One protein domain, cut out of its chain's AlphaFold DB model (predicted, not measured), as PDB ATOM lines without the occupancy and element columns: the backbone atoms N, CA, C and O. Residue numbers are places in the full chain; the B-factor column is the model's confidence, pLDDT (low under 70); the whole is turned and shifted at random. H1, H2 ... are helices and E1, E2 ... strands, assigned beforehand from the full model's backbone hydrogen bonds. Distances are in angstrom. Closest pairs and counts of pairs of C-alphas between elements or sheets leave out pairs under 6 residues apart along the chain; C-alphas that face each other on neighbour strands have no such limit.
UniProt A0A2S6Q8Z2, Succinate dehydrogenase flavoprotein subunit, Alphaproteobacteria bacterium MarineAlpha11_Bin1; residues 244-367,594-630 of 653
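This is residues 244 to 367 and 594 to 630 of the 653 residues of the protein "Succinate dehydrogenase flavoprotein subunit" of Alphaproteobacteria bacterium MarineAlpha11_Bin1 (UniProt A0A2S6Q8Z2). A strongly twisted, antiparallel sheet of six strands curls like part of a barrel, partly round helix H2, which packs on E1, E6, E5 and E4. H5 covers E2 and E1 at one end of the sheet, and H7 and H8, joined as a V, lie farthest from the middle of the domain, with H8 near H4. The printed part has 161 residues, with eight named helices and six named strands in the order E1 E2 H1 E3 E4 H2 E5 H3 H4 H5 H6 E6 H7 H8; the class is mixed, helices and strands. The sheet's order is E2 E1 E6 E5 E3 E4. The whole is compact, with a radius of gyration of the C-alphas of 15.2 A and spans of 41 by 37 by 30 A.

E1, residues 244 to 250, begins at C-alpha 244 (27.951, -20.298, 50.528) and is 16.0 A long. E6, residues 359 to 367, is 22.5 A long and bends by 52 degrees at residue 362. E2 is residues 260 to 262, E3 272 to 274, E4 280 to 282 and E5 312 to 315. H2, residues 290 to 302, is 18.2 A long; H4, 326 to 336, 15.2 A; H5, 338 to 347, 14.4 A. H1 is residues 264 to 267, H3 317 to 320 and H6 350 to 353. H7, residues 594 to 611, is 26.1 A long from C-alpha 594 (25.360, -31.647, 27.486). H8, residues 614 to 629, is 21.9 A long and ends at C-alpha 629 (49.656, -16.892, 30.390).

E6 pairs with E5 over residues 359 to 361 (N 361 and O 312, 2.8 A) and with E1 over 361 to 367 (N 246 and O 364, 2.8 A). Other N and O pairs within hydrogen-bond range are N 261 and O 248, 2.9 A, in the hairpin E1 and E2; N 274 and O 313, 2.8 A, between E3 and E5; and N 273 and O 282, 2.9 A, in the hairpin E3 and E4. H2 is on one face of the sheet, which gives two layers, one of the helix and one of the sheet; the closest C-alphas of H2 and E1 are those of Ser 294 and Pro 247, 4.7 A apart. E4, H2 and E5 form a split strand-helix-strand unit, two strands running the same way with E3 between them, and its crossover is right-handed. H5 is on the sheet at a height of 8.4 A, over E1 and only just over E2, with 3 C-alphas on E2; Val 261 and Ala 340 are the closest C-alphas of E2 and H5, 4.1 A. H5 touches H6, with C-alphas 345 and 353 closest at 4.2 A. H1 only grazes the sheet with residues 264 to 267. H3 and H4 touch only at the corner, C-alphas 320 and 326 being 4.2 A apart. H8, with residues 622 to 625 alone, only just touches H4, with 3 pairs of C-alphas within 8 A, closest 328 and 625 at 6.3 A, at a shallow tilt of 31 degrees, the same way. H7 and H8 only just touch, with 3 pairs, closest C-alphas 609 and 617 at 6.2 A, at a steep tilt of 48 degrees, opposite ways. In H2, H4, H5, H7 and H8 every O i to N i+4 pair is within hydrogen-bond range; H1, H3 and H6 are too short for such a pair.

The two C-alphas farthest apart, those of Ser 255 and Ala 594, are 45.0 A apart. Residues 368 to 593 are not printed, and C-alphas 367 and 594 are 28.6 A apart across the cut. Of the links printed whole, none is long. Mean pLDDT of the printed part is 92.0, and no printed residue is under 70.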
ATOM      1  N   GLN A 244      26.705 -19.816  51.104       96.38
ATOM      2  CA  GLN A 244      27.951 -20.298  50.528       96.38
ATOM      3  C   GLN A 244      29.084 -20.165  51.529       96.38
ATOM      4  O   GLN A 244      29.387 -19.082  52.031       96.38
ATOM      5  N   PHE A 245      29.751 -21.296  51.726       96.25
ATOM      6  CA  PHE A 245      30.993 -21.394  52.465       96.25
ATOM      7  C   PHE A 245      32.149 -21.508  51.475       96.25
ATOM      8  O   PHE A 245      32.177 -22.425  50.645       96.25
ATOM      9  N   LEU A 246      33.079 -20.564  51.548       94.12
ATOM     10  CA  LEU A 246      34.293 -20.549  50.750       94.12
ATOM     11  C   LEU A 246      35.245 -21.620  51.287       94.12
ATOM     12  O   LEU A 246      35.525 -21.609  52.482       94.12
ATOM     13  N   PRO A 247      35.709 -22.575  50.461       94.94
ATOM     14  CA  PRO A 247      36.322 -23.796  50.975       94.94
ATOM     15  C   PRO A 247      37.731 -23.587  51.532       94.94
ATOM     16  O   PRO A 247      38.141 -24.355  52.402       94.94
ATOM     17  N   PHE A 248      38.484 -22.609  51.010       95.44
ATOM     18  CA  PHE A 248      39.901 -22.426  51.331       95.44
ATOM     19  C   PHE A 248      40.141 -21.144  52.118       95.44
ATOM     20  O   PHE A 248      40.740 -20.186  51.626       95.44
ATOM     21  N   CYS A 249      39.678 -21.161  53.362       96.19
ATOM     22  CA  CYS A 249      40.018 -20.161  54.360       96.19
ATOM     23  C   CYS A 249      40.942 -20.758  55.420       96.19
ATOM     24  O   CYS A 249      41.000 -21.978  55.604       96.19
ATOM     25  N   LEU A 250      41.662 -19.894  56.124       95.19
ATOM     26  CA  LEU A 250      42.540 -20.292  57.211       95.19
ATOM     27  C   LEU A 250      41.745 -20.864  58.381       95.19
ATOM     28  O   LEU A 250      40.775 -20.272  58.858       95.19
ATOM     29  N   ALA A 251      42.191 -22.027  58.847       92.06
ATOM     30  CA  ALA A 251      41.703 -22.639  60.078       92.06
ATOM     31  C   ALA A 251      42.516 -22.197  61.309       92.06
ATOM     32  O   ALA A 251      42.033 -22.306  62.431       92.06
ATOM     33  N   SER A 252      43.750 -21.730  61.094       91.25
ATOM     34  CA  SER A 252      44.742 -21.382  62.114       91.25
ATOM     35  C   SER A 252      45.821 -20.465  61.500       91.25
ATOM     36  O   SER A 252      46.024 -20.544  60.282       91.25
ATOM     37  N   PRO A 253      46.512 -19.611  62.287       92.75
ATOM     38  CA  PRO A 253      46.284 -19.320  63.710       92.75
ATOM     39  C   PRO A 253      44.989 -18.521  63.949       92.75
ATOM     40  O   PRO A 253      44.455 -17.940  63.003       92.75
ATOM     41  N   PRO A 254      44.483 -18.440  65.200       90.06
ATOM     42  CA  PRO A 254      43.224 -17.751  65.516       90.06
ATOM     43  C   PRO A 254      43.131 -16.304  65.009       90.06
ATOM     44  O   PRO A 254      42.053 -15.847  64.647       90.06
ATOM     45  N   SER A 255      44.254 -15.584  64.929       90.44
ATOM     46  CA  SER A 255      44.308 -14.203  64.424       90.44
ATOM     47  C   SER A 255      44.048 -14.067  62.920       90.44
ATOM     48  O   SER A 255      43.753 -12.967  62.460       90.44
ATOM     49  N   PHE A 256      44.145 -15.162  62.163       91.62
ATOM     50  CA  PHE A 256      43.862 -15.204  60.730       91.62
ATOM     51  C   PHE A 256      42.682 -16.126  60.384       91.62
ATOM     52  O   PHE A 256      42.379 -16.308  59.205       91.62
ATOM     53  N   GLU A 257      42.022 -16.728  61.380       92.50
ATOM     54  CA  GLU A 257      40.908 -17.653  61.164       92.50
ATOM     55  C   GLU A 257      39.821 -17.002  60.294       92.50
ATOM     56  O   GLU A 257      39.436 -15.854  60.503       92.50
ATOM     57  N   GLY A 258      39.348 -17.738  59.288       92.50
ATOM     58  CA  GLY A 258      38.332 -17.255  58.354       92.50
ATOM     59  C   GLY A 258      38.886 -16.521  57.134       92.50
ATOM     60  O   GLY A 258      38.218 -16.524  56.105       92.50
ATOM     61  N   LEU A 259      40.116 -15.993  57.169       92.38
ATOM     62  CA  LEU A 259      40.685 -15.276  56.023       92.38
ATOM     63  C   LEU A 259      40.924 -16.195  54.820       92.38
ATOM     64  O   LEU A 259      41.413 -17.321  54.949       92.38
ATOM     65  N   LEU A 260      40.605 -15.680  53.635       92.00
ATOM     66  CA  LEU A 260      40.777 -16.363  52.359       92.00
ATOM     67  C   LEU A 260      42.258 -16.670  52.076       92.00
ATOM     68  O   LEU A 260      43.113 -15.785  52.065       92.00
ATOM     69  N   VAL A 261      42.530 -17.927  51.724       91.94
ATOM     70  CA  VAL A 261      43.810 -18.378  51.152       91.94
ATOM     71  C   VAL A 261      43.640 -19.075  49.810       91.94
ATOM     72  O   VAL A 261      44.620 -19.500  49.214       91.94
ATOM     73  N   GLY A 262      42.433 -19.172  49.262       89.88
ATOM     74  CA  GLY A 262      42.279 -19.607  47.882       89.88
ATOM     75  C   GLY A 262      40.857 -19.890  47.428       89.88
ATOM     76  O   GLY A 262      39.887 -19.928  48.175       89.88
ATOM     77  N   GLU A 263      40.761 -20.158  46.141       90.81
ATOM     78  CA  GLU A 263      39.559 -20.609  45.458       90.81
ATOM     79  C   GLU A 263      39.826 -21.996  44.875       90.81
ATOM     80  O   GLU A 263      40.993 -22.372  44.730       90.81
ATOM     81  N   PRO A 264      38.799 -22.752  44.440       91.19
ATOM     82  CA  PRO A 264      39.011 -23.996  43.701       91.19
ATOM     83  C   PRO A 264      40.094 -23.862  42.618       91.19
ATOM     84  O   PRO A 264      40.987 -24.704  42.526       91.19
ATOM     85  N   VAL A 265      40.088 -22.751  41.870       88.88
ATOM     86  CA  VAL A 265      41.059 -22.467  40.800       88.88
ATOM     87  C   VAL A 265      42.515 -22.372  41.288       88.88
ATOM     88  O   VAL A 265      43.417 -22.715  40.525       88.88
ATOM     89  N   THR A 266      42.762 -21.994  42.551       90.81
ATOM     90  CA  THR A 266      44.103 -21.938  43.167       90.81
ATOM     91  C   THR A 266      44.796 -23.295  43.118       90.81
ATOM     92  O   THR A 266      45.995 -23.362  42.861       90.81
ATOM     93  N   ALA A 267      44.032 -24.382  43.265       92.56
ATOM     94  CA  ALA A 267      44.553 -25.745  43.231       92.56
ATOM     95  C   ALA A 267      45.227 -26.105  41.894       92.56
ATOM     96  O   ALA A 267      46.021 -27.048  41.838       92.56
ATOM     97  N   SER A 268      44.924 -25.368  40.819       91.06
ATOM     98  CA  SER A 268      45.411 -25.622  39.464       91.06
ATOM     99  C   SER A 268      45.228 -27.094  39.041       91.06
ATOM    100  O   SER A 268      44.398 -27.827  39.582       91.06
ATOM    101  N   TYR A 269      45.965 -27.544  38.030       91.50
ATOM    102  CA  TYR A 269      45.721 -28.807  37.340       91.50
ATOM    103  C   TYR A 269      45.922 -30.064  38.198       91.50
ATOM    104  O   TYR A 269      45.199 -31.041  37.992       91.50
ATOM    105  N   LEU A 270      46.890 -30.071  39.120       94.06
ATOM    106  CA  LEU A 270      47.254 -31.255  39.911       94.06
ATOM    107  C   LEU A 270      46.851 -31.178  41.391       94.06
ATOM    108  O   LEU A 270      47.063 -32.154  42.110       94.06
ATOM    109  N   GLY A 271      46.275 -30.062  41.848       95.12
ATOM    110  CA  GLY A 271      45.923 -29.880  43.254       95.12
ATOM    111  C   GLY A 271      44.778 -30.786  43.712       95.12
ATOM    112  O   GLY A 271      43.824 -31.056  42.970       95.12
ATOM    113  N   VAL A 272      44.879 -31.260  44.953       97.19
ATOM    114  CA  VAL A 272      43.917 -32.177  45.582       97.19
ATOM    115  C   VAL A 272      43.617 -31.772  47.022       97.19
ATOM    116  O   VAL A 272      44.416 -31.089  47.657       97.19
ATOM    117  N   LEU A 273      42.483 -32.231  47.551       98.31
ATOM    118  CA  LEU A 273      42.208 -32.178  48.986       98.31
ATOM    119  C   LEU A 273      42.567 -33.505  49.642       98.31
ATOM    120  O   LEU A 273      42.233 -34.572  49.115       98.31
ATOM    121  N   ARG A 274      43.202 -33.426  50.810       98.38
ATOM    122  CA  ARG A 274      43.583 -34.574  51.632       98.38
ATOM    123  C   ARG A 274      43.034 -34.473  53.044       98.38
ATOM    124  O   ARG A 274      42.888 -33.379  53.581       98.38
ATOM    125  N   ASP A 275      42.760 -35.625  53.639       98.12
ATOM    126  CA  ASP A 275      42.459 -35.732  55.065       98.12
ATOM    127  C   ASP A 275      43.733 -35.758  55.928       98.12
ATOM    128  O   ASP A 275      44.853 -35.694  55.409       98.12
ATOM    129  N   LYS A 276      43.575 -35.857  57.256       97.50
ATOM    130  CA  LYS A 276      44.701 -35.866  58.208       97.50
ATOM    131  C   LYS A 276      45.665 -37.043  58.060       97.50
ATOM    132  O   LYS A 276      46.775 -36.979  58.574       97.50
ATOM    133  N   TYR A 277      45.260 -38.096  57.352       97.69
ATOM    134  CA  TYR A 277      46.087 -39.268  57.066       97.69
ATOM    135  C   TYR A 277      46.772 -39.173  55.693       97.69
ATOM    136  O   TYR A 277      47.402 -40.127  55.241       97.69
ATOM    137  N   GLY A 278      46.625 -38.044  54.992       96.62
ATOM    138  CA  GLY A 278      47.180 -37.829  53.658       96.62
ATOM    139  C   GLY A 278      46.380 -38.489  52.530       96.62
ATOM    140  O   GLY A 278      46.796 -38.418  51.366       96.62
ATOM    141  N   LYS A 279      45.220 -39.098  52.816       97.56
ATOM    142  CA  LYS A 279      44.372 -39.724  51.794       97.56
ATOM    143  C   LYS A 279      43.638 -38.651  51.001       97.56
ATOM    144  O   LYS A 279      43.073 -37.721  51.565       97.56
ATOM    145  N   VAL A 280      43.615 -38.797  49.675       97.44
ATOM    146  CA  VAL A 280      42.871 -37.887  48.794       97.44
ATOM    147  C   VAL A 280      41.368 -38.047  49.035       97.44
ATOM    148  O   VAL A 280      40.821 -39.126  48.812       97.44
ATOM    149  N   ILE A 281      40.712 -36.964  49.455       97.81
ATOM    150  CA  ILE A 281      39.254 -36.896  49.659       97.81
ATOM    151  C   ILE A 281      38.530 -36.242  48.481       97.81
ATOM    152  O   ILE A 281      37.368 -36.550  48.230       97.81
ATOM    153  N   LEU A 282      39.211 -35.369  47.731       96.56
ATOM    154  CA  LEU A 282      38.672 -34.757  46.519       96.56
ATOM    155  C   LEU A 282      39.787 -34.461  45.519       96.56
ATOM    156  O   LEU A 282      40.846 -33.948  45.875       96.56
ATOM    157  N   ASP A 283      39.521 -34.758  44.250       94.12
ATOM    158  CA  ASP A 283      40.425 -34.487  43.140       94.12
ATOM    159  C   ASP A 283      39.872 -33.465  42.146       94.12
ATOM    160  O   ASP A 283      38.707 -33.053  42.211       94.12
ATOM    161  N   SER A 284      40.720 -33.116  41.171       91.75
ATOM    162  CA  SER A 284      40.373 -32.208  40.074       91.75
ATOM    163  C   SER A 284      39.827 -30.886  40.618       91.75
ATOM    164  O   SER A 284      38.852 -30.356  40.093       91.75
ATOM    165  N   VAL A 285      40.420 -30.409  41.718       93.75
ATOM    166  CA  VAL A 285      39.839 -29.396  42.607       93.75
ATOM    167  C   VAL A 285      39.521 -28.102  41.860       93.75
ATOM    168  O   VAL A 285      38.454 -27.540  42.063       93.75
ATOM    169  N   PHE A 286      40.355 -27.698  40.901       90.81
ATOM    170  CA  PHE A 286      40.116 -26.498  40.090       90.81
ATOM    171  C   PHE A 286      38.869 -26.541  39.193       90.81
ATOM    172  O   PHE A 286      38.431 -25.498  38.715       90.81
ATOM    173  N   LEU A 287      38.292 -27.724  38.961       88.94
ATOM    174  CA  LEU A 287      37.032 -27.909  38.231       88.94
ATOM    175  C   LEU A 287      35.824 -28.085  39.160       88.94
ATOM    176  O   LEU A 287      34.717 -28.307  38.672       88.94
ATOM    177  N   ARG A 288      36.027 -28.064  40.480       89.75
ATOM    178  CA  ARG A 288      34.966 -28.265  41.468       89.75
ATOM    179  C   ARG A 288      34.302 -26.944  41.825       89.75
ATOM    180  O   ARG A 288      34.921 -25.879  41.774       89.75
ATOM    181  N   THR A 289      33.032 -27.011  42.201       88.50
ATOM    182  CA  THR A 289      32.339 -25.862  42.790       88.50
ATOM    183  C   THR A 289      32.814 -25.629  44.225       88.50
ATOM    184  O   THR A 289      33.330 -26.535  44.884       88.50
ATOM    185  N   ARG A 290      32.600 -24.412  44.745       91.12
ATOM    186  CA  ARG A 290      32.855 -24.097  46.161       91.12
ATOM    187  C   ARG A 290      32.085 -25.049  47.082       91.12
ATOM    188  O   ARG A 290      32.662 -25.572  48.028       91.12
ATOM    189  N   ALA A 291      30.827 -25.339  46.746       89.12
ATOM    190  CA  ALA A 291      29.985 -26.283  47.474       89.12
ATOM    191  C   ALA A 291      30.541 -27.721  47.481       89.12
ATOM    192  O   ALA A 291      30.583 -28.347  48.539       89.12
ATOM    193  N   GLU A 292      31.012 -28.240  46.339       91.81
ATOM    194  CA  GLU A 292      31.635 -29.573  46.266       91.81
ATOM    195  C   GLU A 292      32.883 -29.658  47.162       91.81
ATOM    196  O   GLU A 292      33.040 -30.625  47.909       91.81
ATOM    197  N   CYS A 293      33.754 -28.643  47.114       95.38
ATOM    198  CA  CYS A 293      34.947 -28.576  47.959       95.38
ATOM    199  C   CYS A 293      34.585 -28.506  49.447       95.38
ATOM    200  O   CYS A 293      35.067 -29.328  50.225       95.38
ATOM    201  N   SER A 294      33.711 -27.576  49.838       95.56
ATOM    202  CA  SER A 294      33.306 -27.396  51.235       95.56
ATOM    203  C   SER A 294      32.612 -28.640  51.793       95.56
ATOM    204  O   SER A 294      32.930 -29.073  52.899       95.56
ATOM    205  N   SER A 295      31.738 -29.283  51.009       94.62
ATOM    206  CA  SER A 295      31.082 -30.536  51.404       94.62
ATOM    207  C   SER A 295      32.089 -31.670  51.615       94.62
ATOM    208  O   SER A 295      31.989 -32.394  52.604       94.62
ATOM    209  N   ALA A 296      33.084 -31.815  50.731       96.44
ATOM    210  CA  ALA A 296      34.106 -32.852  50.868       96.44
ATOM    211  C   ALA A 296      34.959 -32.667  52.133       96.44
ATOM    212  O   ALA A 296      35.210 -33.644  52.839       96.44
ATOM    213  N   ILE A 297      35.364 -31.425  52.434       97.75
ATOM    214  CA  ILE A 297      36.122 -31.103  53.653       97.75
ATOM    215  C   ILE A 297      35.287 -31.444  54.885       97.75
ATOM    216  O   ILE A 297      35.728 -32.213  55.735       97.75
ATOM    217  N   MET A 298      34.059 -30.933  54.959       96.38
ATOM    218  CA  MET A 298      33.253 -31.080  56.167       96.38
ATOM    219  C   MET A 298      32.766 -32.511  56.391       96.38
ATOM    220  O   MET A 298      32.714 -32.948  57.531       96.38
ATOM    221  N   ARG A 299      32.507 -33.295  55.335       95.88
ATOM    222  CA  ARG A 299      32.260 -34.741  55.481       95.88
ATOM    223  C   ARG A 299      33.465 -35.460  56.087       95.88
ATOM    224  O   ARG A 299      33.293 -36.287  56.968       95.88
ATOM    225  N   ALA A 300      34.686 -35.122  55.664       97.38
ATOM    226  CA  ALA A 300      35.884 -35.702  56.269       97.38
ATOM    227  C   ALA A 300      36.048 -35.295  57.743       97.38
ATOM    228  O   ALA A 300      36.477 -36.123  58.544       97.38
ATOM    229  N   VAL A 301      35.695 -34.058  58.106       97.06
ATOM    230  CA  VAL A 301      35.682 -33.593  59.504       97.06
ATOM    231  C   VAL A 301      34.685 -34.398  60.341       97.06
ATOM    232  O   VAL A 301      35.067 -34.919  61.385       97.06
ATOM    233  N   GLU A 302      33.452 -34.560  59.860       95.38
ATOM    234  CA  GLU A 302      32.385 -35.312  60.543       95.38
ATOM    235  C   GLU A 302      32.715 -36.809  60.676       95.38
ATOM    236  O   GLU A 302      32.411 -37.421  61.695       95.38
ATOM    237  N   ASP A 303      33.441 -37.385  59.711       96.19
ATOM    238  CA  ASP A 303      33.971 -38.755  59.789       96.19
ATOM    239  C   ASP A 303      35.179 -38.894  60.754       96.19
ATOM    240  O   ASP A 303      35.824 -39.944  60.800       96.19
ATOM    241  N   GLY A 304      35.581 -37.830  61.460       97.25
ATOM    242  CA  GLY A 304      36.747 -37.824  62.353       97.25
ATOM    243  C   GLY A 304      38.105 -37.806  61.636       97.25
ATOM    244  O   GLY A 304      39.149 -38.024  62.261       97.25
ATOM    245  N   ARG A 305      38.128 -37.536  60.325       98.00
ATOM    246  CA  ARG A 305      39.332 -37.504  59.466       98.00
ATOM    247  C   ARG A 305      39.828 -36.083  59.159       98.00
ATOM    248  O   ARG A 305      40.824 -35.933  58.452       98.00
ATOM    249  N   GLY A 306      39.163 -35.052  59.678       97.69
ATOM    250  CA  GLY A 306      39.549 -33.649  59.498       97.69
ATOM    251  C   GLY A 306      40.935 -33.310  60.055       97.69
ATOM    252  O   GLY A 306      41.468 -34.019  60.907       97.69
ATOM    253  N   SER A 307      41.524 -32.219  59.571       97.19
ATOM    254  CA  SER A 307      42.762 -31.651  60.116       97.19
ATOM    255  C   SER A 307      42.585 -31.219  61.586       97.19
ATOM    256  O   SER A 307      41.444 -31.093  62.046       97.19
ATOM    257  N   PRO A 308      43.677 -30.974  62.338       95.62
ATOM    258  CA  PRO A 308      43.604 -30.605  63.754       95.62
ATOM    259  C   PRO A 308      42.686 -29.411  64.050       95.62
ATOM    260  O   PRO A 308      41.999 -29.418  65.066       95.62
ATOM    261  N   ASN A 309      42.609 -28.432  63.140       95.44
ATOM    262  CA  ASN A 309      41.790 -27.226  63.312       95.44
ATOM    263  C   ASN A 309      40.407 -27.323  62.633       95.44
ATOM    264  O   ASN A 309      39.763 -26.313  62.329       95.44
ATOM    265  N   GLY A 310      39.922 -28.547  62.390       94.31
ATOM    266  CA  GLY A 310      38.577 -28.801  61.873       94.31
ATOM    267  C   GLY A 310      38.423 -28.527  60.377       94.31
ATOM    268  O   GLY A 310      37.369 -28.055  59.956       94.31
ATOM    269  N   GLY A 311      39.462 -28.798  59.584       96.88
ATOM    270  CA  GLY A 311      39.499 -28.599  58.134       96.88
ATOM    271  C   GLY A 311      40.063 -29.801  57.367       96.88
ATOM    272  O   GLY A 311      39.825 -30.958  57.716       96.88
ATOM    273  N   ALA A 312      40.798 -29.531  56.292       98.19
ATOM    274  CA  ALA A 312      41.512 -30.500  55.460       98.19
ATOM    275  C   ALA A 312      42.791 -29.862  54.892       98.19
ATOM    276  O   ALA A 312      43.071 -28.692  55.139       98.19
ATOM    277  N   TYR A 313      43.559 -30.609  54.098       98.12
ATOM    278  CA  TYR A 313      44.776 -30.102  53.467       98.12
ATOM    279  C   TYR A 313      44.594 -29.904  51.961       98.12
ATOM    280  O   TYR A 313      44.338 -30.866  51.233       98.12
ATOM    281  N   LEU A 314      44.766 -28.672  51.481       97.69
ATOM    282  CA  LEU A 314      44.911 -28.349  50.064       97.69
ATOM    283  C   LEU A 314      46.360 -28.618  49.636       97.69
ATOM    284  O   LEU A 314      47.266 -27.832  49.905       97.69
ATOM    285  N   ASP A 315      46.584 -29.749  48.970       97.44
ATOM    286  CA  ASP A 315      47.902 -30.163  48.490       97.44
ATOM    287  C   ASP A 315      48.099 -29.742  47.033       97.44
ATOM    288  O   ASP A 315      47.513 -30.317  46.111       97.44
ATOM    289  N   MET A 316      48.953 -28.739  46.840       96.12
ATOM    290  CA  MET A 316      49.354 -28.219  45.530       96.12
ATOM    291  C   MET A 316      50.805 -28.555  45.175       96.12
ATOM    292  O   MET A 316      51.289 -28.138  44.121       96.12
ATOM    293  N   THR A 317      51.494 -29.338  46.010       96.12
ATOM    294  CA  THR A 317      52.930 -29.627  45.862       96.12
ATOM    295  C   THR A 317      53.241 -30.306  44.527       96.12
ATOM    296  O   THR A 317      54.276 -30.054  43.910       96.12
ATOM    297  N   ALA A 318      52.301 -31.104  44.012       94.94
ATOM    298  CA  ALA A 318      52.404 -31.754  42.710       94.94
ATOM    299  C   ALA A 318      52.485 -30.765  41.533       94.94
ATOM    300  O   ALA A 318      53.121 -31.086  40.535       94.94
ATOM    301  N   ASN A 319      51.897 -29.564  41.639       94.19
ATOM    302  CA  ASN A 319      52.041 -28.535  40.605       94.19
ATOM    303  C   ASN A 319      53.420 -27.864  40.638       94.19
ATOM    304  O   ASN A 319      53.898 -27.423  39.599       94.19
ATOM    305  N   LYS A 320      54.036 -27.752  41.822       92.75
ATOM    306  CA  LYS A 320      55.305 -27.039  42.039       92.75
ATOM    307  C   LYS A 320      56.533 -27.865  41.649       92.75
ATOM    308  O   LYS A 320      57.495 -27.305  41.133       92.75
ATOM    309  N   ARG A 321      56.513 -29.176  41.907       93.12
ATOM    310  CA  ARG A 321      57.662 -30.084  41.704       93.12
ATOM    311  C   ARG A 321      58.215 -30.143  40.268       93.12
ATOM    312  O   ARG A 321      59.435 -30.246  40.147       93.12
ATOM    313  N   PRO A 322      57.398 -30.140  39.195       93.50
ATOM    314  CA  PRO A 322      57.923 -30.299  37.842       93.50
ATOM    315  C   PRO A 322      58.799 -29.109  37.408       93.50
ATOM    316  O   PRO A 322      58.388 -27.960  37.579       93.50
ATOM    317  N   PRO A 323      59.985 -29.342  36.817       92.00
ATOM    318  CA  PRO A 323      60.944 -28.277  36.524       92.00
ATOM    319  C   PRO A 323      60.474 -27.308  35.433       92.00
ATOM    320  O   PRO A 323      60.790 -26.123  35.518       92.00
ATOM    321  N   ARG A 324      59.722 -27.767  34.420       91.31
ATOM    322  CA  ARG A 324      59.282 -26.891  33.317       91.31
ATOM    323  C   ARG A 324      58.014 -26.131  33.677       91.31
ATOM    324  O   ARG A 324      57.940 -24.923  33.497       91.31
ATOM    325  N   SER A 325      57.009 -26.832  34.196       92.38
ATOM    326  CA  SER A 325      55.686 -26.266  34.482       92.38
ATOM    327  C   SER A 325      55.544 -25.655  35.882       92.38
ATOM    328  O   SER A 325      54.700 -24.778  36.070       92.38
ATOM    329  N   GLY A 326      56.383 -26.042  36.847       93.25
ATOM    330  CA  GLY A 326      56.371 -25.520  38.219       93.25
ATOM    331  C   GLY A 326      56.578 -24.005  38.334       93.25
ATOM    332  O   GLY A 326      55.830 -23.360  39.075       93.25
ATOM    333  N   PRO A 327      57.519 -23.383  37.593       91.19
ATOM    334  CA  PRO A 327      57.662 -21.925  37.571       91.19
ATOM    335  C   PRO A 327      56.396 -21.200  37.092       91.19
ATOM    336  O   PRO A 327      55.974 -20.210  37.691       91.19
ATOM    337  N   TYR A 328      55.726 -21.735  36.065       90.06
ATOM    338  CA  TYR A 328      54.461 -21.184  35.577       90.06
ATOM    339  C   TYR A 328      53.334 -21.322  36.606       90.06
ATOM    340  O   TYR A 328      52.541 -20.395  36.759       90.06
ATOM    341  N   PHE A 329      53.273 -22.440  37.337       91.75
ATOM    342  CA  PHE A 329      52.323 -22.601  38.438       91.75
ATOM    343  C   PHE A 329      52.520 -21.532  39.518       91.75
ATOM    344  O   PHE A 329      51.549 -20.897  39.925       91.75
ATOM    345  N   MET A 330      53.761 -21.280  39.942       90.81
ATOM    346  CA  MET A 330      54.022 -20.245  40.947       90.81
ATOM    347  C   MET A 330      53.626 -18.859  40.453       90.81
ATOM    348  O   MET A 330      52.937 -18.131  41.163       90.81
ATOM    349  N   ARG A 331      53.939 -18.531  39.194       85.62
ATOM    350  CA  ARG A 331      53.467 -17.288  38.571       85.62
ATOM    351  C   ARG A 331      51.941 -17.205  38.564       85.62
ATOM    352  O   ARG A 331      51.391 -16.132  38.803       85.62
ATOM    353  N   PHE A 332      51.251 -18.309  38.283       86.44
ATOM    354  CA  PHE A 332      49.792 -18.364  38.334       86.44
ATOM    355  C   PHE A 332      49.277 -18.049  39.746       86.44
ATOM    356  O   PHE A 332      48.445 -17.157  39.879       86.44
ATOM    357  N   VAL A 333      49.806 -18.692  40.791       85.94
ATOM    358  CA  VAL A 333      49.404 -18.437  42.188       85.94
ATOM    359  C   VAL A 333      49.664 -16.979  42.588       85.94
ATOM    360  O   VAL A 333      48.782 -16.321  43.135       85.94
ATOM    361  N   GLU A 334      50.832 -16.437  42.244       83.88
ATOM    362  CA  GLU A 334      51.222 -15.058  42.569       83.88
ATOM    363  C   GLU A 334      50.414 -13.988  41.822       83.88
ATOM    364  O   GLU A 334      50.317 -12.854  42.292       83.88
ATOM    365  N   SER A 335      49.871 -14.312  40.642       76.12
ATOM    366  CA  SER A 335      49.195 -13.336  39.775       76.12
ATOM    367  C   SER A 335      47.675 -13.456  39.751       76.12
ATOM    368  O   SER A 335      47.008 -12.433  39.615       76.12
ATOM    369  N   ALA A 336      47.118 -14.662  39.877       71.12
ATOM    370  CA  ALA A 336      45.677 -14.880  39.803       71.12
ATOM    371  C   ALA A 336      44.966 -14.497  41.108       71.12
ATOM    372  O   ALA A 336      43.875 -13.936  41.051       71.12
ATOM    373  N   LEU A 337      45.582 -14.781  42.264       72.81
ATOM    374  CA  LEU A 337      45.060 -14.467  43.601       72.81
ATOM    375  C   LEU A 337      46.207 -13.992  44.518       72.81
ATOM    376  O   LEU A 337      46.633 -14.708  45.429       72.81
ATOM    377  N   PRO A 338      46.757 -12.787  44.274       78.50
ATOM    378  CA  PRO A 338      47.944 -12.299  44.976       78.50
ATOM    379  C   PRO A 338      47.736 -12.120  46.485       78.50
ATOM    380  O   PRO A 338      48.712 -12.177  47.233       78.50
ATOM    381  N   SER A 339      46.510 -11.860  46.946       81.06
ATOM    382  CA  SER A 339      46.201 -11.723  48.375       81.06
ATOM    383  C   SER A 339      46.269 -13.073  49.079       81.06
ATOM    384  O   SER A 339      46.992 -13.196  50.063       81.06
ATOM    385  N   ALA A 340      45.646 -14.103  48.502       81.56
ATOM    386  CA  ALA A 340      45.698 -15.476  49.000       81.56
ATOM    387  C   ALA A 340      47.139 -15.981  49.209       81.56
ATOM    388  O   ALA A 340      47.468 -16.494  50.277       81.56
ATOM    389  N   TYR A 341      48.027 -15.760  48.230       84.44
ATOM    390  CA  TYR A 341      49.453 -16.092  48.350       84.44
ATOM    391  C   TYR A 341      50.127 -15.391  49.542       84.44
ATOM    392  O   TYR A 341      50.847 -16.022  50.320       84.44
ATOM    393  N   LYS A 342      49.898 -14.078  49.705       85.38
ATOM    394  CA  LYS A 342      50.494 -13.299  50.804       85.38
ATOM    395  C   LYS A 342      49.998 -13.789  52.157       85.38
ATOM    396  O   LYS A 342      50.813 -13.965  53.055       85.38
ATOM    397  N   VAL A 343      48.691 -14.019  52.270       88.50
ATOM    398  CA  VAL A 343      48.043 -14.482  53.498       88.50
ATOM    399  C   VAL A 343      48.572 -15.863  53.878       88.50
ATOM    400  O   VAL A 343      48.991 -16.046  55.016       88.50
ATOM    401  N   ALA A 344      48.680 -16.801  52.930       90.06
ATOM    402  CA  ALA A 344      49.262 -18.120  53.191       90.06
ATOM    403  C   ALA A 344      50.717 -18.024  53.688       90.06
ATOM    404  O   ALA A 344      51.077 -18.657  54.679       90.06
ATOM    405  N   ARG A 345      51.548 -17.182  53.056       89.56
ATOM    406  CA  ARG A 345      52.938 -16.955  53.491       89.56
ATOM    407  C   ARG A 345      53.026 -16.339  54.892       89.56
ATOM    408  O   ARG A 345      53.929 -16.689  55.640       89.56
ATOM    409  N   GLN A 346      52.151 -15.385  55.210       90.69
ATOM    410  CA  GLN A 346      52.158 -14.661  56.486       90.69
ATOM    411  C   GLN A 346      51.602 -15.494  57.641       90.69
ATOM    412  O   GLN A 346      52.129 -15.417  58.744       90.69
ATOM    413  N   ALA A 347      50.541 -16.259  57.391       91.69
ATOM    414  CA  ALA A 347      49.814 -16.979  58.427       91.69
ATOM    415  C   ALA A 347      50.342 -18.397  58.667       91.69
ATOM    416  O   ALA A 347      50.269 -18.882  59.790       91.69
ATOM    417  N   MET A 348      50.840 -19.072  57.621       92.19
ATOM    418  CA  MET A 348      51.301 -20.460  57.713       92.19
ATOM    419  C   MET A 348      52.830 -20.548  57.789       92.19
ATOM    420  O   MET A 348      53.372 -20.863  58.841       92.19
ATOM    421  N   SER A 349      53.528 -20.321  56.670       92.56
ATOM    422  CA  SER A 349      54.998 -20.351  56.581       92.56
ATOM    423  C   SER A 349      55.497 -19.925  55.196       92.56
ATOM    424  O   SER A 349      54.739 -19.874  54.218       92.56
ATOM    425  N   LYS A 350      56.811 -19.701  55.064       91.38
ATOM    426  CA  LYS A 350      57.457 -19.501  53.756       91.38
ATOM    427  C   LYS A 350      57.285 -20.713  52.831       91.38
ATOM    428  O   LYS A 350      56.949 -20.533  51.660       91.38
ATOM    429  N   ALA A 351      57.450 -21.927  53.361       94.06
ATOM    430  CA  ALA A 351      57.251 -23.171  52.614       94.06
ATOM    431  C   ALA A 351      55.805 -23.311  52.106       94.06
ATOM    432  O   ALA A 351      55.577 -23.746  50.975       94.06
ATOM    433  N   ALA A 352      54.819 -22.883  52.905       92.12
ATOM    434  CA  ALA A 352      53.429 -22.820  52.468       92.12
ATOM    435  C   ALA A 352      53.275 -21.818  51.318       92.12
ATOM    436  O   ALA A 352      52.811 -22.206  50.250       92.12
ATOM    437  N   GLY A 353      53.753 -20.578  51.461       90.38
ATOM    438  CA  GLY A 353      53.730 -19.594  50.369       90.38
ATOM    439  C   GLY A 353      54.332 -20.131  49.058       90.38
ATOM    440  O   GLY A 353      53.759 -19.945  47.987       90.38
ATOM    441  N   ASN A 354      55.427 -20.889  49.143       91.06
ATOM    442  CA  ASN A 354      56.089 -21.521  47.996       91.06
ATOM    443  C   ASN A 354      55.400 -22.791  47.458       91.06
ATOM    444  O   ASN A 354      55.894 -23.398  46.505       91.06
ATOM    445  N   CYS A 355      54.270 -23.194  48.047       93.88
ATOM    446  CA  CYS A 355      53.543 -24.426  47.736       93.88
ATOM    447  C   CYS A 355      54.408 -25.696  47.871       93.88
ATOM    448  O   CYS A 355      54.230 -26.660  47.122       93.88
ATOM    449  N   GLU A 356      55.355 -25.698  48.812       95.19
ATOM    450  CA  GLU A 356      56.238 -26.836  49.117       95.19
ATOM    451  C   GLU A 356      55.597 -27.804  50.119       95.19
ATOM    452  O   GLU A 356      55.916 -28.993  50.129       95.19
ATOM    453  N   VAL A 357      54.630 -27.311  50.896       96.00
ATOM    454  CA  VAL A 357      53.808 -28.086  51.832       96.00
ATOM    455  C   VAL A 357      52.312 -27.872  51.557       96.00
ATOM    456  O   VAL A 357      51.935 -26.818  51.033       96.00
ATOM    457  N   PRO A 358      51.440 -28.843  51.889       96.31
ATOM    458  CA  PRO A 358      49.991 -28.653  51.826       96.31
ATOM    459  C   PRO A 358      49.503 -27.538  52.758       96.31
ATOM    460  O   PRO A 358      50.046 -27.345  53.844       96.31
ATOM    461  N   TRP A 359      48.449 -26.832  52.352       95.81
ATOM    462  CA  TRP A 359      47.833 -25.753  53.129       95.81
ATOM    463  C   TRP A 359      46.691 -26.304  53.974       95.81
ATOM    464  O   TRP A 359      45.775 -26.917  53.424       95.81
ATOM    465  N   GLU A 360      46.714 -26.089  55.290       96.75
ATOM    466  CA  GLU A 360      45.549 -26.395  56.125       96.75
ATOM    467  C   GLU A 360      44.441 -25.375  55.846       96.75
ATOM    468  O   GLU A 360      44.627 -24.168  55.996       96.75
ATOM    469  N   VAL A 361      43.282 -25.869  55.423       97.19
ATOM    470  CA  VAL A 361      42.156 -25.047  54.990       97.19
ATOM    471  C   VAL A 361      40.845 -25.545  55.577       97.19
ATOM    472  O   VAL A 361      40.627 -26.750  55.722       97.19
ATOM    473  N   ARG A 362      39.932 -24.620  55.866       96.62
ATOM    474  CA  ARG A 362      38.582 -24.922  56.338       96.62
ATOM    475  C   ARG A 362      37.552 -24.022  55.654       96.62
ATOM    476  O   ARG A 362      37.818 -22.831  55.479       96.62
ATOM    477  N   PRO A 363      36.353 -24.546  55.340       97.06
ATOM    478  CA  PRO A 363      35.256 -23.719  54.872       97.06
ATOM    479  C   PRO A 363      34.907 -22.599  55.855       97.06
ATOM    480  O   PRO A 363      34.862 -22.832  57.062       97.06
ATOM    481  N   SER A 364      34.639 -21.401  55.344       96.44
ATOM    482  CA  SER A 364      34.157 -20.254  56.131       96.44
ATOM    483  C   SER A 364      33.000 -19.563  55.415       96.44
ATOM    484  O   SER A 364      32.928 -19.601  54.187       96.44
ATOM    485  N   ALA A 365      32.049 -19.009  56.168       97.06
ATOM    486  CA  ALA A 365      30.888 -18.316  55.620       97.06
ATOM    487  C   ALA A 365      31.348 -17.120  54.782       97.06
ATOM    488  O   ALA A 365      32.193 -16.355  55.225       97.06
ATOM    489  N   HIS A 366      30.806 -16.995  53.573       96.00
ATOM    490  CA  HIS A 366      31.311 -16.044  52.584       96.00
ATOM    491  C   HIS A 366      30.198 -15.266  51.901       96.00
ATOM    492  O   HIS A 366      30.309 -14.062  51.682       96.00
ATOM    493  N   TYR A 367      29.109 -15.945  51.531       96.50
ATOM    494  CA  TYR A 367      28.047 -15.293  50.779       96.50
ATOM    495  C   TYR A 367      26.659 -15.846  51.072       96.50
ATOM    496  O   TYR A 367      26.477 -17.059  51.116       96.50
ATOM    497  N   ALA A 594      24.182 -32.207  28.142       89.38
ATOM    498  CA  ALA A 594      25.360 -31.647  27.486       89.38
ATOM    499  C   ALA A 594      26.347 -31.065  28.511       89.38
ATOM    500  O   ALA A 594      27.535 -31.397  28.482       89.38
ATOM    501  N   PHE A 595      25.861 -30.279  29.474       86.88
ATOM    502  CA  PHE A 595      26.675 -29.720  30.550       86.88
ATOM    503  C   PHE A 595      27.366 -30.817  31.369       86.88
ATOM    504  O   PHE A 595      28.586 -30.782  31.544       86.88
ATOM    505  N   LYS A 596      26.618 -31.839  31.809       87.75
ATOM    506  CA  LYS A 596      27.175 -32.977  32.555       87.75
ATOM    507  C   LYS A 596      28.216 -33.751  31.755       87.75
ATOM    508  O   LYS A 596      29.243 -34.136  32.311       87.75
ATOM    509  N   TYR A 597      27.977 -33.963  30.464       91.75
ATOM    510  CA  TYR A 597      28.934 -34.618  29.578       91.75
ATOM    511  C   TYR A 597      30.231 -33.807  29.460       91.75
ATOM    512  O   TYR A 597      31.322 -34.351  29.653       91.75
ATOM    513  N   HIS A 598      30.136 -32.499  29.203       88.25
ATOM    514  CA  HIS A 598      31.303 -31.623  29.118       88.25
ATOM    515  C   HIS A 598      32.068 -31.552  30.443       88.25
ATOM    516  O   HIS A 598      33.300 -31.583  30.445       88.25
ATOM    517  N   ASP A 599      31.364 -31.509  31.571       86.88
ATOM    518  CA  ASP A 599      31.980 -31.523  32.892       86.88
ATOM    519  C   ASP A 599      32.724 -32.836  33.176       86.88
ATOM    520  O   ASP A 599      33.909 -32.821  33.527       86.88
ATOM    521  N   ALA A 600      32.078 -33.976  32.915       90.44
ATOM    522  CA  ALA A 600      32.688 -35.295  33.046       90.44
ATOM    523  C   ALA A 600      33.920 -35.443  32.141       90.44
ATOM    524  O   ALA A 600      34.962 -35.922  32.592       90.44
ATOM    525  N   LYS A 601      33.844 -34.961  30.893       91.75
ATOM    526  CA  LYS A 601      34.964 -34.962  29.942       91.75
ATOM    527  C   LYS A 601      36.148 -34.136  30.452       91.75
ATOM    528  O   LYS A 601      37.285 -34.602  30.383       91.75
ATOM    529  N   ARG A 602      35.907 -32.935  30.999       88.69
ATOM    530  CA  ARG A 602      36.967 -32.091  31.589       88.69
ATOM    531  C   ARG A 602      37.627 -32.780  32.784       88.69
ATOM    532  O   ARG A 602      38.853 -32.870  32.825       88.69
ATOM    533  N   LYS A 603      36.830 -33.321  33.713       89.44
ATOM    534  CA  LYS A 603      37.320 -34.050  34.898       89.44
ATOM    535  C   LYS A 603      38.115 -35.300  34.502       89.44
ATOM    536  O   LYS A 603      39.194 -35.533  35.041       89.44
ATOM    537  N   ALA A 604      37.648 -36.061  33.513       90.81
ATOM    538  CA  ALA A 604      38.382 -37.203  32.970       90.81
ATOM    539  C   ALA A 604      39.731 -36.777  32.372       90.81
ATOM    540  O   ALA A 604      40.749 -37.393  32.675       90.81
ATOM    541  N   GLY A 605      39.772 -35.689  31.596       89.88
ATOM    542  CA  GLY A 605      41.017 -35.157  31.034       89.88
ATOM    543  C   GLY A 605      42.063 -34.787  32.094       89.88
ATOM    544  O   GLY A 605      43.252 -35.027  31.895       89.88
ATOM    545  N   VAL A 606      41.635 -34.260  33.245       87.88
ATOM    546  CA  VAL A 606      42.525 -33.971  34.385       87.88
ATOM    547  C   VAL A 606      43.019 -35.254  35.049       87.88
ATOM    548  O   VAL A 606      44.198 -35.362  35.376       87.88
ATOM    549  N   LYS A 607      42.151 -36.256  35.214       88.56
ATOM    550  CA  LYS A 607      42.559 -37.568  35.738       88.56
ATOM    551  C   LYS A 607      43.599 -38.236  34.841       88.56
ATOM    552  O   LYS A 607      44.601 -38.721  35.353       88.56
ATOM    553  N   TRP A 608      43.408 -38.178  33.523       90.50
ATOM    554  CA  TRP A 608      44.393 -38.643  32.543       90.50
ATOM    555  C   TRP A 608      45.723 -37.899  32.670       90.50
ATOM    556  O   TRP A 608      46.772 -38.530  32.729       90.50
ATOM    557  N   LEU A 609      45.689 -36.570  32.796       89.38
ATOM    558  CA  LEU A 609      46.893 -35.761  33.001       89.38
ATOM    559  C   LEU A 609      47.681 -36.194  34.247       89.38
ATOM    560  O   LEU A 609      48.907 -36.210  34.206       89.38
ATOM    561  N   ARG A 610      46.998 -36.580  35.332       87.06
ATOM    562  CA  ARG A 610      47.620 -37.008  36.600       87.06
ATOM    563  C   ARG A 610      48.350 -38.349  36.520       87.06
ATOM    564  O   ARG A 610      49.280 -38.547  37.292       87.06
ATOM    565  N   ILE A 611      47.936 -39.241  35.620       90.06
ATOM    566  CA  ILE A 611      48.535 -40.579  35.466       90.06
ATOM    567  C   ILE A 611      49.608 -40.646  34.370       90.06
ATOM    568  O   ILE A 611      50.228 -41.690  34.192       90.06
ATOM    569  N   LEU A 612      49.833 -39.556  33.625       91.81
ATOM    570  CA  LEU A 612      50.904 -39.496  32.630       91.81
ATOM    571  C   LEU A 612      52.290 -39.646  33.287       91.81
ATOM    572  O   LEU A 612      52.499 -39.127  34.385       91.81
ATOM    573  N   PRO A 613      53.270 -40.258  32.590       93.69
ATOM    574  CA  PRO A 613      54.662 -40.254  33.030       93.69
ATOM    575  C   PRO A 613      55.167 -38.827  33.271       93.69
ATOM    576  O   PRO A 613      54.848 -37.921  32.497       93.69
ATOM    577  N   ALA A 614      55.994 -38.630  34.303       90.50
ATOM    578  CA  ALA A 614      56.375 -37.304  34.805       90.50
ATOM    579  C   ALA A 614      56.859 -36.331  33.710       90.50
ATOM    580  O   ALA A 614      56.379 -35.203  33.630       90.50
ATOM    581  N   GLY A 615      57.738 -36.776  32.803       92.00
ATOM    582  CA  GLY A 615      58.237 -35.929  31.712       92.00
ATOM    583  C   GLY A 615      57.170 -35.534  30.680       92.00
ATOM    584  O   GLY A 615      57.214 -34.433  30.131       92.00
ATOM    585  N   MET A 616      56.187 -36.405  30.425       94.12
ATOM    586  CA  MET A 616      55.058 -36.098  29.538       94.12
ATOM    587  C   MET A 616      54.053 -35.169  30.220       94.12
ATOM    588  O   MET A 616      53.564 -34.231  29.589       94.12
ATOM    589  N   GLN A 617      53.774 -35.410  31.503       94.88
ATOM    590  CA  GLN A 617      52.913 -34.562  32.323       94.88
ATOM    591  C   GLN A 617      53.461 -33.133  32.387       94.88
ATOM    592  O   GLN A 617      52.714 -32.192  32.133       94.88
ATOM    593  N   ASP A 618      54.762 -32.973  32.645       94.56
ATOM    594  CA  ASP A 618      55.412 -31.664  32.753       94.56
ATOM    595  C   ASP A 618      55.309 -30.856  31.447       94.56
ATOM    596  O   ASP A 618      54.845 -29.717  31.446       94.56
ATOM    597  N   ARG A 619      55.613 -31.478  30.298       94.19
ATOM    598  CA  ARG A 619      55.450 -30.850  28.968       94.19
ATOM    599  C   ARG A 619      53.994 -30.486  28.666       94.19
ATOM    600  O   ARG A 619      53.718 -29.438  28.081       94.19
ATOM    601  N   ALA A 620      53.051 -31.350  29.036       93.19
ATOM    602  CA  ALA A 620      51.631 -31.092  28.830       93.19
ATOM    603  C   ALA A 620      51.131 -29.921  29.695       93.19
ATOM    604  O   ALA A 620      50.331 -29.111  29.222       93.19
ATOM    605  N   LEU A 621      51.606 -29.818  30.938       92.31
ATOM    606  CA  LEU A 621      51.293 -28.720  31.852       92.31
ATOM    607  C   LEU A 621      51.912 -27.403  31.397       92.31
ATOM    608  O   LEU A 621      51.212 -26.396  31.353       92.31
ATOM    609  N   GLU A 622      53.180 -27.411  30.995       92.19
ATOM    610  CA  GLU A 622      53.856 -26.240  30.433       92.19
ATOM    611  C   GLU A 622      53.080 -25.695  29.229       92.19
ATOM    612  O   GLU A 622      52.729 -24.517  29.200       92.19
ATOM    613  N   LYS A 623      52.691 -26.565  28.284       91.38
ATOM    614  CA  LYS A 623      51.868 -26.169  27.131       91.38
ATOM    615  C   LYS A 623      50.535 -25.548  27.555       91.38
ATOM    616  O   LYS A 623      50.091 -24.575  26.948       91.38
ATOM    617  N   LYS A 624      49.885 -26.098  28.587       89.62
ATOM    618  CA  LYS A 624      48.632 -25.550  29.127       89.62
ATOM    619  C   LYS A 624      48.838 -24.167  29.739       89.62
ATOM    620  O   LYS A 624      48.064 -23.271  29.424       89.62
ATOM    621  N   TYR A 625      49.875 -23.982  30.554       89.31
ATOM    622  CA  TYR A 625      50.194 -22.691  31.159       89.31
ATOM    623  C   TYR A 625      50.578 -21.635  30.121       89.31
ATOM    624  O   TYR A 625      50.059 -20.521  30.175       89.31
ATOM    625  N   LEU A 626      51.408 -21.987  29.135       86.50
ATOM    626  CA  LEU A 626      51.771 -21.107  28.020       86.50
ATOM    627  C   LEU A 626      50.539 -20.637  27.241       86.50
ATOM    628  O   LEU A 626      50.434 -19.458  26.910       86.50
ATOM    629  N   ALA A 627      49.571 -21.528  27.008       84.94
ATOM    630  CA  ALA A 627      48.340 -21.185  26.298       84.94
ATOM    631  C   ALA A 627      47.465 -20.156  27.040       84.94
ATOM    632  O   ALA A 627      46.677 -19.455  26.403       84.94
ATOM    633  N   VAL A 628      47.575 -20.060  28.370       79.31
ATOM    634  CA  VAL A 628      46.751 -19.144  29.179       79.31
ATOM    635  C   VAL A 628      47.503 -17.915  29.693       79.31
ATOM    636  O   VAL A 628      46.865 -16.893  29.935       79.31
ATOM    637  N   MET A 629      48.829 -17.980  29.843       77.44
ATOM    638  CA  MET A 629      49.656 -16.892  30.390       77.44
ATOM    639  C   MET A 629      50.648 -16.277  29.391       77.44
ATOM    640  O   MET A 629      51.244 -15.248  29.714       77.44
ATOM    641  N   GLY A 630      50.828 -16.869  28.207       73.88
ATOM    642  CA  GLY A 630      51.827 -16.434  27.227       73.88
ATOM    643  C   GLY A 630      53.261 -16.860  27.571       73.88
ATOM    644  O   GLY A 630      53.519 -17.477  28.608       73.88
TER     645      GLY A 630